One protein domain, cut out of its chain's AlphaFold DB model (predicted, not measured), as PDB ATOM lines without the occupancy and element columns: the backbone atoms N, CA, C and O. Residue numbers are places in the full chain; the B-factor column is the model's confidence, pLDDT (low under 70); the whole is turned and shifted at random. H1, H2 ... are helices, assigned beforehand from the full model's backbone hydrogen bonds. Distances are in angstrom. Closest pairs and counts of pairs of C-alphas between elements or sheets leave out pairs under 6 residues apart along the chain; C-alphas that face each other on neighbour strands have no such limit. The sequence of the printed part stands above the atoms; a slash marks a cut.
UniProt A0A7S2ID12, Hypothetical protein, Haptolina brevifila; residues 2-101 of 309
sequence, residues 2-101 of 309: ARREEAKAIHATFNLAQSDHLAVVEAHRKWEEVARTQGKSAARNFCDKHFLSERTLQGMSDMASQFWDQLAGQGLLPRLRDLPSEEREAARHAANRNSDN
ATOM      1  N   ALA A   2      36.129 -15.166 -16.710       81.56
ATOM      2  CA  ALA A   2      36.677 -15.919 -17.855       81.56
ATOM      3  C   ALA A   2      35.851 -17.161 -18.265       81.56
ATOM      4  O   ALA A   2      35.364 -17.221 -19.385       81.56
ATOM      5  N   ARG A   3      35.566 -18.074 -17.323       83.88
ATOM      6  CA  ARG A   3      34.784 -19.305 -17.580       83.88
ATOM      7  C   ARG A   3      33.345 -19.052 -18.067       83.88
ATOM      8  O   ARG A   3      32.762 -19.887 -18.742       83.88
ATOM      9  N   ARG A   4      32.756 -17.898 -17.725       82.06
ATOM     10  CA  ARG A   4      31.399 -17.519 -18.161       82.06
ATOM     11  C   ARG A   4      31.398 -17.011 -19.601       82.06
ATOM     12  O   ARG A   4      30.467 -17.306 -20.337       82.06
ATOM     13  N   GLU A   5      32.408 -16.236 -19.979       85.19
ATOM     14  CA  GLU A   5      32.550 -15.758 -21.358       85.19
ATOM     15  C   GLU A   5      32.965 -16.895 -22.297       85.19
ATOM     16  O   GLU A   5      32.436 -16.988 -23.397       85.19
ATOM     17  N   GLU A   6      33.804 -17.819 -21.825       89.00
ATOM     18  CA  GLU A   6      34.112 -19.065 -22.532       89.00
ATOM     19  C   GLU A   6      32.847 -19.899 -22.784       89.00
ATOM     20  O   GLU A   6      32.565 -20.250 -23.926       89.00
ATOM     21  N   ALA A   7      32.025 -20.133 -21.752       86.44
ATOM     22  CA  ALA A   7      30.767 -20.861 -21.909       86.44
ATOM     23  C   ALA A   7      29.833 -20.195 -22.931       86.44
ATOM     24  O   ALA A   7      29.301 -20.870 -23.806       86.44
ATOM     25  N   LYS A   8      29.694 -18.863 -22.887       85.44
ATOM     26  CA  LYS A   8      28.905 -18.120 -23.881       85.44
ATOM     27  C   LYS A   8      29.458 -18.265 -25.296       85.44
ATOM     28  O   LYS A   8      28.674 -18.423 -26.226       85.44
ATOM     29  N   ALA A   9      30.778 -18.195 -25.464       87.62
ATOM     30  CA  ALA A   9      31.415 -18.346 -26.768       87.62
ATOM     31  C   ALA A   9      31.168 -19.744 -27.346       87.62
ATOM     32  O   ALA A   9      30.837 -19.867 -28.523       87.62
ATOM     33  N   ILE A  10      31.246 -20.785 -26.511       89.06
ATOM     34  CA  ILE A  10      30.916 -22.149 -26.927       89.06
ATOM     35  C   ILE A  10      29.429 -22.274 -27.246       89.06
ATOM     36  O   ILE A  10      29.078 -22.817 -28.290       89.06
ATOM     37  N   HIS A  11      28.535 -21.756 -26.405       88.62
ATOM     38  CA  HIS A  11      27.099 -21.874 -26.657       88.62
ATOM     39  C   HIS A  11      26.651 -21.108 -27.906       88.62
ATOM     40  O   HIS A  11      25.769 -21.576 -28.621       88.62
ATOM     41  N   ALA A  12      27.311 -19.995 -28.239       86.75
ATOM     42  CA  ALA A  12      27.063 -19.266 -29.480       86.75
ATOM     43  C   ALA A  12      27.312 -20.118 -30.738       86.75
ATOM     44  O   ALA A  12      26.692 -19.858 -31.766       86.75
ATOM     45  N   THR A  13      28.150 -21.163 -30.663       91.19
ATOM     46  CA  THR A  13      28.367 -22.102 -31.784       91.19
ATOM     47  C   THR A  13      27.138 -22.949 -32.114       91.19
ATOM     48  O   THR A  13      27.058 -23.496 -33.212       91.19
ATOM     49  N   PHE A  14      26.170 -23.048 -31.196       92.38
ATOM     50  CA  PHE A  14      24.898 -23.721 -31.449       92.38
ATOM     51  C   PHE A  14      23.855 -22.794 -32.079       92.38
ATOM     52  O   PHE A  14      22.849 -23.287 -32.578       92.38
ATOM     53  N   ASN A  15      24.052 -21.469 -32.073       90.19
ATOM     54  CA  ASN A  15      23.047 -20.539 -32.585       90.19
ATOM     55  C   ASN A  15      22.917 -20.644 -34.108       90.19
ATOM     56  O   ASN A  15      23.728 -20.107 -34.863       90.19
ATOM     57  N   LEU A  16      21.852 -21.312 -34.543       85.25
ATOM     58  CA  LEU A  16      21.476 -21.437 -35.941       85.25
ATOM     59  C   LEU A  16      20.360 -20.445 -36.269       85.25
ATOM     60  O   LEU A  16      19.320 -20.394 -35.613       85.25
ATOM     61  N   ALA A  17      20.577 -19.671 -37.334       87.75
ATOM     62  CA  ALA A  17      19.562 -18.825 -37.957       87.75
ATOM     63  C   ALA A  17      18.870 -17.813 -37.013       87.75
ATOM     64  O   ALA A  17      17.676 -17.544 -37.173       87.75
ATOM     65  N   GLN A  18      19.632 -17.231 -36.076       92.75
ATOM     66  CA  GLN A  18      19.185 -16.209 -35.113       92.75
ATOM     67  C   GLN A  18      18.028 -16.695 -34.225       92.75
ATOM     68  O   GLN A  18      16.965 -16.069 -34.147       92.75
ATOM     69  N   SER A  19      18.219 -17.846 -33.579       96.25
ATOM     70  CA  SER A  19      17.169 -18.529 -32.826       96.25
ATOM     71  C   SER A  19      17.714 -19.218 -31.583       96.25
ATOM     72  O   SER A  19      18.421 -20.221 -31.676       96.25
ATOM     73  N   ASP A  20      17.325 -18.713 -30.412       95.69
ATOM     74  CA  ASP A  20      17.716 -19.310 -29.134       95.69
ATOM     75  C   ASP A  20      17.112 -20.706 -28.959       95.69
ATOM     76  O   ASP A  20      17.804 -21.646 -28.572       95.69
ATOM     77  N   HIS A  21      15.844 -20.872 -29.340       96.12
ATOM     78  CA  HIS A  21      15.153 -22.158 -29.274       96.12
ATOM     79  C   HIS A  21      15.838 -23.222 -30.145       96.12
ATOM     80  O   HIS A  21      16.044 -24.349 -29.698       96.12
ATOM     81  N   LEU A  22      16.239 -22.866 -31.373       95.81
ATOM     82  CA  LEU A  22      16.937 -23.809 -32.256       95.81
ATOM     83  C   LEU A  22      18.359 -24.098 -31.776       95.81
ATOM     84  O   LEU A  22      18.832 -25.212 -31.967       95.81
ATOM     85  N   ALA A  23      19.016 -23.148 -31.108       95.31
ATOM     86  CA  ALA A  23      20.320 -23.388 -30.502       95.31
ATOM     87  C   ALA A  23      20.259 -24.463 -29.407       95.31
ATOM     88  O   ALA A  23      21.128 -25.331 -29.328       95.31
ATOM     89  N   VAL A  24      19.205 -24.441 -28.587       95.06
ATOM     90  CA  VAL A  24      18.966 -25.472 -27.565       95.06
ATOM     91  C   VAL A  24      18.694 -26.833 -28.211       95.06
ATOM     92  O   VAL A  24      19.257 -27.838 -27.773       95.06
ATOM     93  N   VAL A  25      17.885 -26.871 -29.275       95.06
ATOM     94  CA  VAL A  25      17.621 -28.102 -30.044       95.06
ATOM     95  C   VAL A  25      18.908 -28.654 -30.659       95.06
ATOM     96  O   VAL A  25      19.159 -29.850 -30.573       95.06
ATOM     97  N   GLU A  26      19.755 -27.798 -31.225       95.94
ATOM     98  CA  GLU A  26      21.023 -28.198 -31.835       95.94
ATOM     99  C   GLU A  26      22.011 -28.770 -30.806       95.94
ATOM    100  O   GLU A  26      22.656 -29.792 -31.050       95.94
ATOM    101  N   ALA A  27      22.107 -28.150 -29.626       96.00
ATOM    102  CA  ALA A  27      22.928 -28.665 -28.532       96.00
ATOM    103  C   ALA A  27      22.455 -30.055 -28.072       96.00
ATOM    104  O   ALA A  27      23.276 -30.945 -27.834       96.00
ATOM    105  N   HIS A  28      21.135 -30.250 -27.980       96.69
ATOM    106  CA  HIS A  28      20.525 -31.531 -27.628       96.69
ATOM    107  C   HIS A  28      20.766 -32.602 -28.704       96.69
ATOM    108  O   HIS A  28      21.260 -33.677 -28.366       96.69
ATOM    109  N   ARG A  29      20.554 -32.281 -29.989       95.19
ATOM    110  CA  ARG A  29      20.814 -33.188 -31.124       95.19
ATOM    111  C   ARG A  29      22.257 -33.685 -31.150       95.19
ATOM    112  O   ARG A  29      22.489 -34.885 -31.269       95.19
ATOM    113  N   LYS A  30      23.229 -32.781 -30.990       96.56
ATOM    114  CA  LYS A  30      24.658 -33.143 -30.959       96.56
ATOM    115  C   LYS A  30      24.998 -34.056 -29.788       96.56
ATOM    116  O   LYS A  30      25.749 -35.016 -29.951       96.56
ATOM    117  N   TRP A  31      24.450 -33.777 -28.607       97.69
ATOM    118  CA  TRP A  31      24.640 -34.640 -27.445       97.69
ATOM    119  C   TRP A  31      24.036 -36.033 -27.659       97.69
ATOM    120  O   TRP A  31      24.698 -37.033 -27.369       97.69
ATOM    121  N   GLU A  32      22.821 -36.112 -28.206       95.75
ATOM    122  CA  GLU A  32      22.136 -37.375 -28.494       95.75
ATOM    123  C   GLU A  32      22.888 -38.201 -29.551       95.75
ATOM    124  O   GLU A  32      23.072 -39.409 -29.390       95.75
ATOM    125  N   GLU A  33      23.422 -37.552 -30.589       95.75
ATOM    126  CA  GLU A  33      24.258 -38.203 -31.598       95.75
ATOM    127  C   GLU A  33      25.541 -38.792 -30.994       95.75
ATOM    128  O   GLU A  33      25.871 -39.953 -31.259       95.75
ATOM    129  N   VAL A  34      26.250 -38.031 -30.151       97.50
ATOM    130  CA  VAL A  34      27.449 -38.518 -29.447       97.50
ATOM    131  C   VAL A  34      27.090 -39.684 -28.526       97.50
ATOM    132  O   VAL A  34      27.792 -40.697 -28.519       97.50
ATOM    133  N   ALA A  35      25.981 -39.593 -27.789       96.31
ATOM    134  CA  ALA A  35      25.516 -40.671 -26.922       96.31
ATOM    135  C   ALA A  35      25.215 -41.956 -27.706       96.31
ATOM    136  O   ALA A  35      25.598 -43.044 -27.266       96.31
ATOM    137  N   ARG A  36      24.582 -41.832 -28.878       94.00
ATOM    138  CA  ARG A  36      24.220 -42.953 -29.754       94.00
ATOM    139  C   ARG A  36      25.431 -43.595 -30.433       94.00
ATOM    140  O   ARG A  36      25.482 -44.815 -30.547       94.00
ATOM    141  N   THR A  37      26.385 -42.794 -30.902       96.94
ATOM    142  CA  THR A  37      27.509 -43.269 -31.735       96.94
ATOM    143  C   THR A  37      28.760 -43.630 -30.934       96.94
ATOM    144  O   THR A  37      29.472 -44.558 -31.304       96.94
ATOM    145  N   GLN A  38      29.032 -42.918 -29.838       96.31
ATOM    146  CA  GLN A  38      30.268 -43.030 -29.049       96.31
ATOM    147  C   GLN A  38      30.014 -43.460 -27.594       96.31
ATOM    148  O   GLN A  38      30.954 -43.716 -26.837       96.31
ATOM    149  N   GLY A  39      28.746 -43.564 -27.187       95.44
ATOM    150  CA  GLY A  39      28.334 -44.050 -25.876       95.44
ATOM    151  C   GLY A  39      28.281 -42.978 -24.781       95.44
ATOM    152  O   GLY A  39      28.677 -41.822 -24.944       95.44
ATOM    153  N   LYS A  40      27.792 -43.388 -23.603       93.94
ATOM    154  CA  LYS A  40      27.472 -42.484 -22.479       93.94
ATOM    155  C   LYS A  40      28.679 -41.713 -21.932       93.94
ATOM    156  O   LYS A  40      28.548 -40.553 -21.562       93.94
ATOM    157  N   SER A  41      29.860 -42.335 -21.896       95.81
ATOM    158  CA  SER A  41      31.085 -41.673 -21.415       95.81
ATOM    159  C   SER A  41      31.477 -40.492 -22.312       95.81
ATOM    160  O   SER A  41      31.767 -39.400 -21.824       95.81
ATOM    161  N   ALA A  42      31.399 -40.674 -23.635       96.81
ATOM    162  CA  ALA A  42      31.648 -39.605 -24.596       96.81
ATOM    163  C   ALA A  42      30.600 -38.485 -24.492       96.81
ATOM    164  O   ALA A  42      30.961 -37.310 -24.535       96.81
ATOM    165  N   ALA A  43      29.328 -38.830 -24.274       96.19
ATOM    166  CA  ALA A  43      28.251 -37.857 -24.083       96.19
ATOM    167  C   ALA A  43      28.437 -36.999 -22.819       96.19
ATOM    168  O   ALA A  43      28.191 -35.791 -22.841       96.19
ATOM    169  N   ARG A  44      28.935 -37.594 -21.727       96.19
ATOM    170  CA  ARG A  44      29.307 -36.848 -20.518       96.19
ATOM    171  C   ARG A  44      30.476 -35.902 -20.781       96.19
ATOM    172  O   ARG A  44      30.376 -34.718 -20.478       96.19
ATOM    173  N   ASN A  45      31.523 -36.390 -21.448       97.06
ATOM    174  CA  ASN A  45      32.658 -35.555 -21.849       97.06
ATOM    175  C   ASN A  45      32.233 -34.403 -22.777       97.06
ATOM    176  O   ASN A  45      32.803 -33.315 -22.710       97.06
ATOM    177  N   PHE A  46      31.242 -34.621 -23.646       97.12
ATOM    178  CA  PHE A  46      30.642 -33.563 -24.459       97.12
ATOM    179  C   PHE A  46      29.970 -32.505 -23.577       97.12
ATOM    180  O   PHE A  46      30.238 -31.316 -23.742       97.12
ATOM    181  N   CYS A  47      29.164 -32.914 -22.592       96.69
ATOM    182  CA  CYS A  47      28.528 -31.979 -21.663       96.69
ATOM    183  C   CYS A  47      29.556 -31.125 -20.910       96.69
ATOM    184  O   CYS A  47      29.409 -29.903 -20.858       96.69
ATOM    185  N   ASP A  48      30.628 -31.744 -20.410       95.06
ATOM    186  CA  ASP A  48      31.695 -31.046 -19.688       95.06
ATOM    187  C   ASP A  48      32.411 -30.016 -20.573       95.06
ATOM    188  O   ASP A  48      32.632 -28.879 -20.150       95.06
ATOM    189  N   LYS A  49      32.721 -30.381 -21.825       94.88
ATOM    190  CA  LYS A  49      33.354 -29.484 -22.810       94.88
ATOM    191  C   LYS A  49      32.460 -28.317 -23.217       94.88
ATOM    192  O   LYS A  49      32.965 -27.232 -23.482       94.88
ATOM    193  N   HIS A  50      31.149 -28.537 -23.285       95.00
ATOM    194  CA  HIS A  50      30.189 -27.543 -23.760       95.00
ATOM    195  C   HIS A  50      29.445 -26.812 -22.636       95.00
ATOM    196  O   HIS A  50      28.529 -26.044 -22.919       95.00
ATOM    197  N   PHE A  51      29.834 -26.998 -21.369       94.75
ATOM    198  CA  PHE A  51      29.161 -26.405 -20.206       94.75
ATOM    199  C   PHE A  51      27.654 -26.719 -20.163       94.75
ATOM    200  O   PHE A  51      26.836 -25.848 -19.859       94.75
ATOM    201  N   LEU A  52      27.285 -27.955 -20.507       95.69
ATOM    202  CA  LEU A  52      25.907 -28.443 -20.512       95.69
ATOM    203  C   LEU A  52      25.666 -29.389 -19.333       95.69
ATOM    204  O   LEU A  52      26.584 -30.010 -18.803       95.69
ATOM    205  N   SER A  53      24.405 -29.517 -18.930       96.12
ATOM    206  CA  SER A  53      23.980 -30.459 -17.893       96.12
ATOM    207  C   SER A  53      23.427 -31.725 -18.544       96.12
ATOM    208  O   SER A  53      22.348 -31.684 -19.135       96.12
ATOM    209  N   GLU A  54      24.125 -32.859 -18.388       95.56
ATOM    210  CA  GLU A  54      23.666 -34.175 -18.875       95.56
ATOM    211  C   GLU A  54      22.265 -34.501 -18.330       95.56
ATOM    212  O   GLU A  54      21.390 -34.954 -19.061       95.56
ATOM    213  N   ARG A  55      22.009 -34.171 -17.056       96.62
ATOM    214  CA  ARG A  55      20.696 -34.350 -16.420       96.62
ATOM    215  C   ARG A  55      19.601 -33.531 -17.102       96.62
ATOM    216  O   ARG A  55      18.479 -34.009 -17.233       96.62
ATOM    217  N   THR A  56      19.909 -32.301 -17.504       97.12
ATOM    218  CA  THR A  56      18.945 -31.422 -18.178       97.12
ATOM    219  C   THR A  56      18.643 -31.935 -19.582       97.12
ATOM    220  O   THR A  56      17.474 -32.023 -19.941       97.12
ATOM    221  N   LEU A  57      19.668 -32.333 -20.340       97.12
ATOM    222  CA  LEU A  57      19.499 -32.882 -21.688       97.12
ATOM    223  C   LEU A  57      18.715 -34.201 -21.675       97.12
ATOM    224  O   LEU A  57      17.797 -34.372 -22.473       97.12
ATOM    225  N   GLN A  58      18.996 -35.085 -20.713       96.50
ATOM    226  CA  GLN A  58      18.204 -36.298 -20.521       96.50
ATOM    227  C   GLN A  58      16.747 -35.967 -20.172       96.50
ATOM    228  O   GLN A  58      15.834 -36.519 -20.777       96.50
ATOM    229  N   GLY A  59      16.519 -35.012 -19.263       97.94
ATOM    230  CA  GLY A  59      15.168 -34.554 -18.931       97.94
ATOM    231  C   GLY A  59      14.411 -33.988 -20.140       97.94
ATOM    232  O   GLY A  59      13.208 -34.201 -20.259       97.94
ATOM    233  N   MET A  60      15.103 -33.321 -21.071       97.62
ATOM    234  CA  MET A  60      14.510 -32.879 -22.338       97.62
ATOM    235  C   MET A  60      14.081 -34.061 -23.217       97.62
ATOM    236  O   MET A  60      12.966 -34.035 -23.734       97.62
ATOM    237  N   SER A  61      14.904 -35.110 -23.352       95.81
ATOM    238  CA  SER A  61      14.529 -36.340 -24.078       95.81
ATOM    239  C   SER A  61      13.325 -37.044 -23.446       95.81
ATOM    240  O   SER A  61      12.432 -37.522 -24.155       95.81
ATOM    241  N   ASP A  62      13.269 -37.077 -22.114       96.62
ATOM    242  CA  ASP A  62      12.167 -37.690 -21.376       96.62
ATOM    243  C   ASP A  62      10.863 -36.903 -21.595       96.62
ATOM    244  O   ASP A  62       9.827 -37.495 -21.904       96.62
ATOM    245  N   MET A  63      10.909 -35.565 -21.524       97.62
ATOM    246  CA  MET A  63       9.756 -34.703 -21.826       97.62
ATOM    247  C   MET A  63       9.316 -34.816 -23.288       97.62
ATOM    248  O   MET A  63       8.122 -34.914 -23.559       97.62
ATOM    249  N   ALA A  64      10.253 -34.858 -24.240       95.38
ATOM    250  CA  ALA A  64       9.933 -35.052 -25.653       95.38
ATOM    251  C   ALA A  64       9.209 -36.387 -25.895       95.38
ATOM    252  O   ALA A  64       8.252 -36.446 -26.669       95.38
ATOM    253  N   SER A  65       9.613 -37.447 -25.188       94.50
ATOM    254  CA  SER A  65       8.939 -38.748 -25.239       94.50
ATOM    255  C   SER A  65       7.528 -38.684 -24.647       94.50
ATOM    256  O   SER A  65       6.594 -39.230 -25.228       94.50
ATOM    257  N   GLN A  66       7.337 -37.948 -23.548       96.12
ATOM    258  CA  GLN A  66       6.007 -37.719 -22.973       96.12
ATOM    259  C   GLN A  66       5.094 -36.934 -23.926       96.12
ATOM    260  O   GLN A  66       3.935 -37.310 -24.099       96.12
ATOM    261  N   PHE A  67       5.600 -35.888 -24.588       95.75
ATOM    262  CA  PHE A  67       4.832 -35.152 -25.599       95.75
ATOM    263  C   PHE A  67       4.473 -36.033 -26.797       95.75
ATOM    264  O   PHE A  67       3.346 -35.963 -27.291       95.75
ATOM    265  N   TRP A  68       5.387 -36.905 -27.231       94.56
ATOM    266  CA  TRP A  68       5.083 -37.899 -28.256       94.56
ATOM    267  C   TRP A  68       3.918 -38.795 -27.831       94.56
ATOM    268  O   TRP A  68       2.956 -38.946 -28.580       94.56
ATOM    269  N   ASP A  69       3.978 -39.366 -26.627       92.75
ATOM    270  CA  ASP A  69       2.933 -40.254 -26.117       92.75
ATOM    271  C   ASP A  69       1.585 -39.537 -25.968       92.75
ATOM    272  O   ASP A  69       0.539 -40.130 -26.234       92.75
ATOM    273  N   GLN A  70       1.588 -38.251 -25.606       92.62
ATOM    274  CA  GLN A  70       0.376 -37.431 -25.561       92.62
ATOM    275  C   GLN A  70      -0.237 -37.246 -26.954       92.62
ATOM    276  O   GLN A  70      -1.433 -37.484 -27.131       92.62
ATOM    277  N   LEU A  71       0.574 -36.885 -27.950       90.44
ATOM    278  CA  LEU A  71       0.127 -36.747 -29.340       90.44
ATOM    279  C   LEU A  71      -0.331 -38.092 -29.922       90.44
ATOM    280  O   LEU A  71      -1.327 -38.152 -30.642       90.44
ATOM    281  N   ALA A  72       0.334 -39.190 -29.561       90.25
ATOM    282  CA  ALA A  72      -0.074 -40.535 -29.950       90.25
ATOM    283  C   ALA A  72      -1.363 -40.991 -29.248       90.25
ATOM    284  O   ALA A  72      -2.188 -41.703 -29.825       90.25
ATOM    285  N   GLY A  73      -1.589 -40.547 -28.011       86.12
ATOM    286  CA  GLY A  73      -2.859 -40.703 -27.304       86.12
ATOM    287  C   GLY A  73      -4.017 -39.972 -27.991       86.12
ATOM    288  O   GLY A  73      -5.157 -40.425 -27.898       86.12
ATOM    289  N   GLN A  74      -3.716 -38.888 -28.711       84.56
ATOM    290  CA  GLN A  74      -4.656 -38.118 -29.528       84.56
ATOM    291  C   GLN A  74      -4.784 -38.627 -30.974       84.56
ATOM    292  O   GLN A  74      -5.487 -37.999 -31.752       84.56
ATOM    293  N   GLY A  75      -4.102 -39.716 -31.354       84.88
ATOM    294  CA  GLY A  75      -4.124 -40.252 -32.724       84.88
ATOM    295  C   GLY A  75      -3.317 -39.440 -33.746       84.88
ATOM    296  O   GLY A  75      -3.223 -39.825 -34.905       84.88
ATOM    297  N   LEU A  76      -2.668 -38.348 -33.328       85.06
ATOM    298  CA  LEU A  76      -1.865 -37.498 -34.215       85.06
ATOM    299  C   LEU A  76      -0.511 -38.124 -34.569       85.06
ATOM    300  O   LEU A  76       0.085 -37.782 -35.590       85.06
ATOM    301  N   LEU A  77      -0.022 -39.033 -33.724       90.31
ATOM    302  CA  LEU A  77       1.207 -39.794 -33.923       90.31
ATOM    303  C   LEU A  77       0.972 -41.289 -33.668       90.31
ATOM    304  O   LEU A  77       0.045 -41.669 -32.949       90.31
ATOM    305  N   PRO A  78       1.820 -42.173 -34.217       89.00
ATOM    306  CA  PRO A  78       1.742 -43.589 -33.903       89.00
ATOM    307  C   PRO A  78       2.191 -43.863 -32.462       89.00
ATOM    308  O   PRO A  78       3.165 -43.293 -31.955       89.00
ATOM    309  N   ARG A  79       1.506 -44.805 -31.810       90.94
ATOM    310  CA  ARG A  79       1.889 -45.327 -30.496       90.94
ATOM    311  C   ARG A  79       3.080 -46.264 -30.653       90.94
ATOM    312  O   ARG A  79       2.924 -47.440 -30.957       90.94
ATOM    313  N   LEU A  80       4.283 -45.746 -30.427       90.44
ATOM    314  CA  LEU A  80       5.523 -46.490 -30.685       90.44
ATOM    315  C   LEU A  80       5.609 -47.805 -29.904       90.44
ATOM    316  O   LEU A  80       6.122 -48.791 -30.421       90.44
ATOM    317  N   ARG A  81       5.074 -47.846 -28.679       89.00
ATOM    318  CA  ARG A  81       5.035 -49.064 -27.853       89.00
ATOM    319  C   ARG A  81       4.274 -50.226 -28.503       89.00
ATOM    320  O   ARG A  81       4.630 -51.371 -28.245       89.00
ATOM    321  N   ASP A  82       3.296 -49.925 -29.357       90.19
ATOM    322  CA  ASP A  82       2.446 -50.914 -30.028       90.19
ATOM    323  C   ASP A  82       3.095 -51.432 -31.331       90.19
ATOM    324  O   ASP A  82       2.624 -52.407 -31.912       90.19
ATOM    325  N   LEU A  83       4.190 -50.805 -31.783       89.62
ATOM    326  CA  LEU A  83       4.902 -51.153 -33.013       89.62
ATOM    327  C   LEU A  83       6.134 -52.041 -32.748       89.62
ATOM    328  O   LEU A  83       6.784 -51.888 -31.701       89.62
ATOM    329  N   PRO A  84       6.518 -52.915 -33.699       91.88
ATOM    330  CA  PRO A  84       7.822 -53.585 -33.717       91.88
ATOM    331  C   PRO A  84       8.995 -52.593 -33.774       91.88
ATOM    332  O   PRO A  84       8.854 -51.491 -34.297       91.88
ATOM    333  N   SER A  85      10.176 -52.985 -33.284       87.19
ATOM    334  CA  SER A  85      11.355 -52.101 -33.198       87.19
ATOM    335  C   SER A  85      11.748 -51.438 -34.525       87.19
ATOM    336  O   SER A  85      12.015 -50.241 -34.535       87.19
ATOM    337  N   GLU A  86      11.729 -52.181 -35.633       84.56
ATOM    338  CA  GLU A  86      12.046 -51.662 -36.976       84.56
ATOM    339  C   GLU A  86      11.029 -50.602 -37.440       84.56
ATOM    340  O   GLU A  86      11.382 -49.558 -37.989       84.56
ATOM    341  N   GLU A  87       9.743 -50.822 -37.152       90.12
ATOM    342  CA  GLU A  87       8.668 -49.891 -37.512       90.12
ATOM    343  C   GLU A  87       8.664 -48.637 -36.634       90.12
ATOM    344  O   GLU A  87       8.242 -47.572 -37.087       90.12
ATOM    345  N   ARG A  88       9.165 -48.724 -35.393       90.38
ATOM    346  CA  ARG A  88       9.302 -47.554 -34.510       90.38
ATOM    347  C   ARG A  88      10.238 -46.517 -35.107       90.38
ATOM    348  O   ARG A  88       9.916 -45.331 -35.069       90.38
ATOM    349  N   GLU A  89      11.370 -46.949 -35.654       87.06
ATOM    350  CA  GLU A  89      12.342 -46.027 -36.241       87.06
ATOM    351  C   GLU A  89      11.798 -45.408 -37.530       87.06
ATOM    352  O   GLU A  89      11.841 -44.190 -37.702       87.06
ATOM    353  N   ALA A  90      11.154 -46.211 -38.384       89.06
ATOM    354  CA  ALA A  90      10.466 -45.704 -39.571       89.06
ATOM    355  C   ALA A  90       9.370 -44.678 -39.220       89.06
ATOM    356  O   ALA A  90       9.264 -43.631 -39.861       89.06
ATOM    357  N   ALA A  91       8.586 -44.934 -38.168       89.88
ATOM    358  CA  ALA A  91       7.571 -44.011 -37.667       89.88
ATOM    359  C   ALA A  91       8.177 -42.695 -37.149       89.88
ATOM    360  O   ALA A  91       7.659 -41.615 -37.451       89.88
ATOM    361  N   ARG A  92       9.292 -42.763 -36.406       88.88
ATOM    362  CA  ARG A  92      10.039 -41.576 -35.960       88.88
ATOM    363  C   ARG A  92      10.571 -40.778 -37.144       88.88
ATOM    364  O   ARG A  92      10.386 -39.562 -37.169       88.88
ATOM    365  N   HIS A  93      11.165 -41.437 -38.136       88.12
ATOM    366  CA  HIS A  93      11.645 -40.785 -39.355       88.12
ATOM    367  C   HIS A  93      10.516 -40.114 -40.139       88.12
ATOM    368  O   HIS A  93      10.658 -38.964 -40.549       88.12
ATOM    369  N   ALA A  94       9.373 -40.784 -40.300       88.44
ATOM    370  CA  ALA A  94       8.226 -40.223 -41.008       88.44
ATOM    371  C   ALA A  94       7.702 -38.942 -40.337       88.44
ATOM    372  O   ALA A  94       7.448 -37.949 -41.023       88.44
ATOM    373  N   ALA A  95       7.593 -38.933 -39.003       89.38
ATOM    374  CA  ALA A  95       7.181 -37.751 -38.242       89.38
ATOM    375  C   ALA A  95       8.212 -36.610 -38.306       89.38
ATOM    376  O   ALA A  95       7.840 -35.439 -38.289       89.38
ATOM    377  N   ASN A  96       9.500 -36.944 -38.426       90.12
ATOM    378  CA  ASN A  96      10.606 -35.987 -38.449       90.12
ATOM    379  C   ASN A  96      11.123 -35.663 -39.858       90.12
ATOM    380  O   ASN A  96      12.160 -35.029 -39.985       90.12
ATOM    381  N   ARG A  97      10.411 -36.016 -40.935       92.25
ATOM    382  CA  ARG A  97      10.874 -35.777 -42.320       92.25
ATOM    383  C   ARG A  97      11.260 -34.322 -42.641       92.25
ATOM    384  O   ARG A  97      12.036 -34.088 -43.555       92.25
ATOM    385  N   ASN A  98      10.699 -33.358 -41.905       89.19
ATOM    386  CA  ASN A  98      10.949 -31.923 -42.071       89.19
ATOM    387  C   ASN A  98      11.750 -31.319 -40.903       89.19
ATOM    388  O   ASN A  98      11.786 -30.098 -40.759       89.19
ATOM    389  N   SER A  99      12.358 -32.140 -40.041       90.31
ATOM    390  CA  SER A  99      13.042 -31.684 -38.824       90.31
ATOM    391  C   SER A  99      14.260 -30.797 -39.096       90.31
ATOM    392  O   SER A  99      14.680 -30.079 -38.193       90.31
ATOM    393  N   ASP A 100      14.808 -30.811 -40.311       89.31
ATOM    394  CA  ASP A 100      15.946 -29.973 -40.710       89.31
ATOM    395  C   ASP A 100      15.526 -28.711 -41.481       89.31
ATOM    396  O   ASP A 100      16.352 -27.850 -41.786       89.31
ATOM    397  N   ASN A 101      14.228 -28.543 -41.756       93.94
ATOM    398  CA  ASN A 101      13.711 -27.326 -42.370       93.94
ATOM    399  C   ASN A 101      13.569 -26.218 -41.313       93.94
ATOM    400  O   ASN A 101      12.540 -26.087 -40.647       93.94
TER     401      ASN A 101
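AT A GLANCE: This is residues 2 to 101 of the 309 residues of the protein "Hypothetical protein" of Haptolina brevifila (UniProt A0A7S2ID12). Two helices, H2 and H3, fold back on each other as a helical hairpin; H1 reaches out from it to one end of the long axis, and the long helix H4 leads away from it towards the other end. There the chain turns back through a long link into H5, which touches no other helix, and the last residues, 96 to 101, stick out beyond it. The printed part has 100 residues, with five named helices in the order H1, H2, H3, H4, H5 and no named strand; the class is all helix. The whole is loose, with a radius of gyration of the C-alphas of 15.7 A, and elongated, spanning 50 by 31 by 19 A.

HOW THE PARTS SIT: H1, residues 2 to 12, and H2, residues 20 to 38, are close but not clearly touching: their closest C-alphas, those of His 11 and Ala 23, are 7.9 A apart. Their lines stand at 90 degrees, about perpendicular. H3, residues 40 to 50, is the hub, touching H1, H2 and H4, the last of these being residues 54 to 73. H1 and H3 only just touch, with 3 pairs of C-alphas within 8 A; the closest are those of Ile 10 and His 50, 6.3 A apart. These two run opposite ways at a steep tilt of 69 degrees, only just short of about perpendicular. H2 touches H3 with residues 31 to 35 alone, and the closest C-alphas, those of Ala 35 and Ala 43, are 4.8 A apart. H2 and H3 form a helical hairpin, running opposite ways at a shallow tilt of 34.8 degrees, only just short of steep. H4 only just touches H3, with residue 54 alone and 3 pairs of C-alphas within 8 A. The closest of these, the C-alphas of Cys 47 and Glu 54, are 6.0 A apart; the two helices run opposite ways at a steep tilt of 68 degrees, only just short of about perpendicular. H2 and H4 are close but not clearly touching, about perpendicular at 79 degrees, with the closest C-alphas, those of His 28 and Leu 57, 6.2 A apart. Of the 3 touching pairs 1 is at a shallow tilt, and the packing is mostly crossed, but only just. H5, residues 85 to 95, is apart from H1, H2, H3 and H4. In H1, H2, H3 and H4 every O i to N i+4 pair is within hydrogen-bond range, and in H5 6 of 7 are.

IN THESE COORDINATES: H1 begins at C-alpha 2, at (36.677, -15.919, -17.855), and is 15.5 A long from first to last C-alpha. H2, 19 residues from Asp 20 to Gln 38, is 26.8 A long. H3 runs from Lys 40 to His 50 over 15.2 A. H4, the longest helix with 20 residues, runs 28.6 A from C-alpha 54 at (23.666, -34.175, -18.875) to C-alpha 73 at (-2.859, -40.703, -27.304). H5 is 15.8 A long and ends at C-alpha 95, at (7.181, -37.751, -38.242).

THE WHOLE: The C-alphas farthest apart, those of Ala 2 and Asp 82, are 50.4 A from each other. The links from H2 to H3 and from H3 to H4 are tight, the link from H1 to H2 is short, and the link from H4 to H5 is long, with 11 residues. Residues 62 to 67, which belong to H4, stand free, as do residues 96 to 101. The printed part has no cut. Its mean pLDDT is 92.3, and no printed residue is under 70.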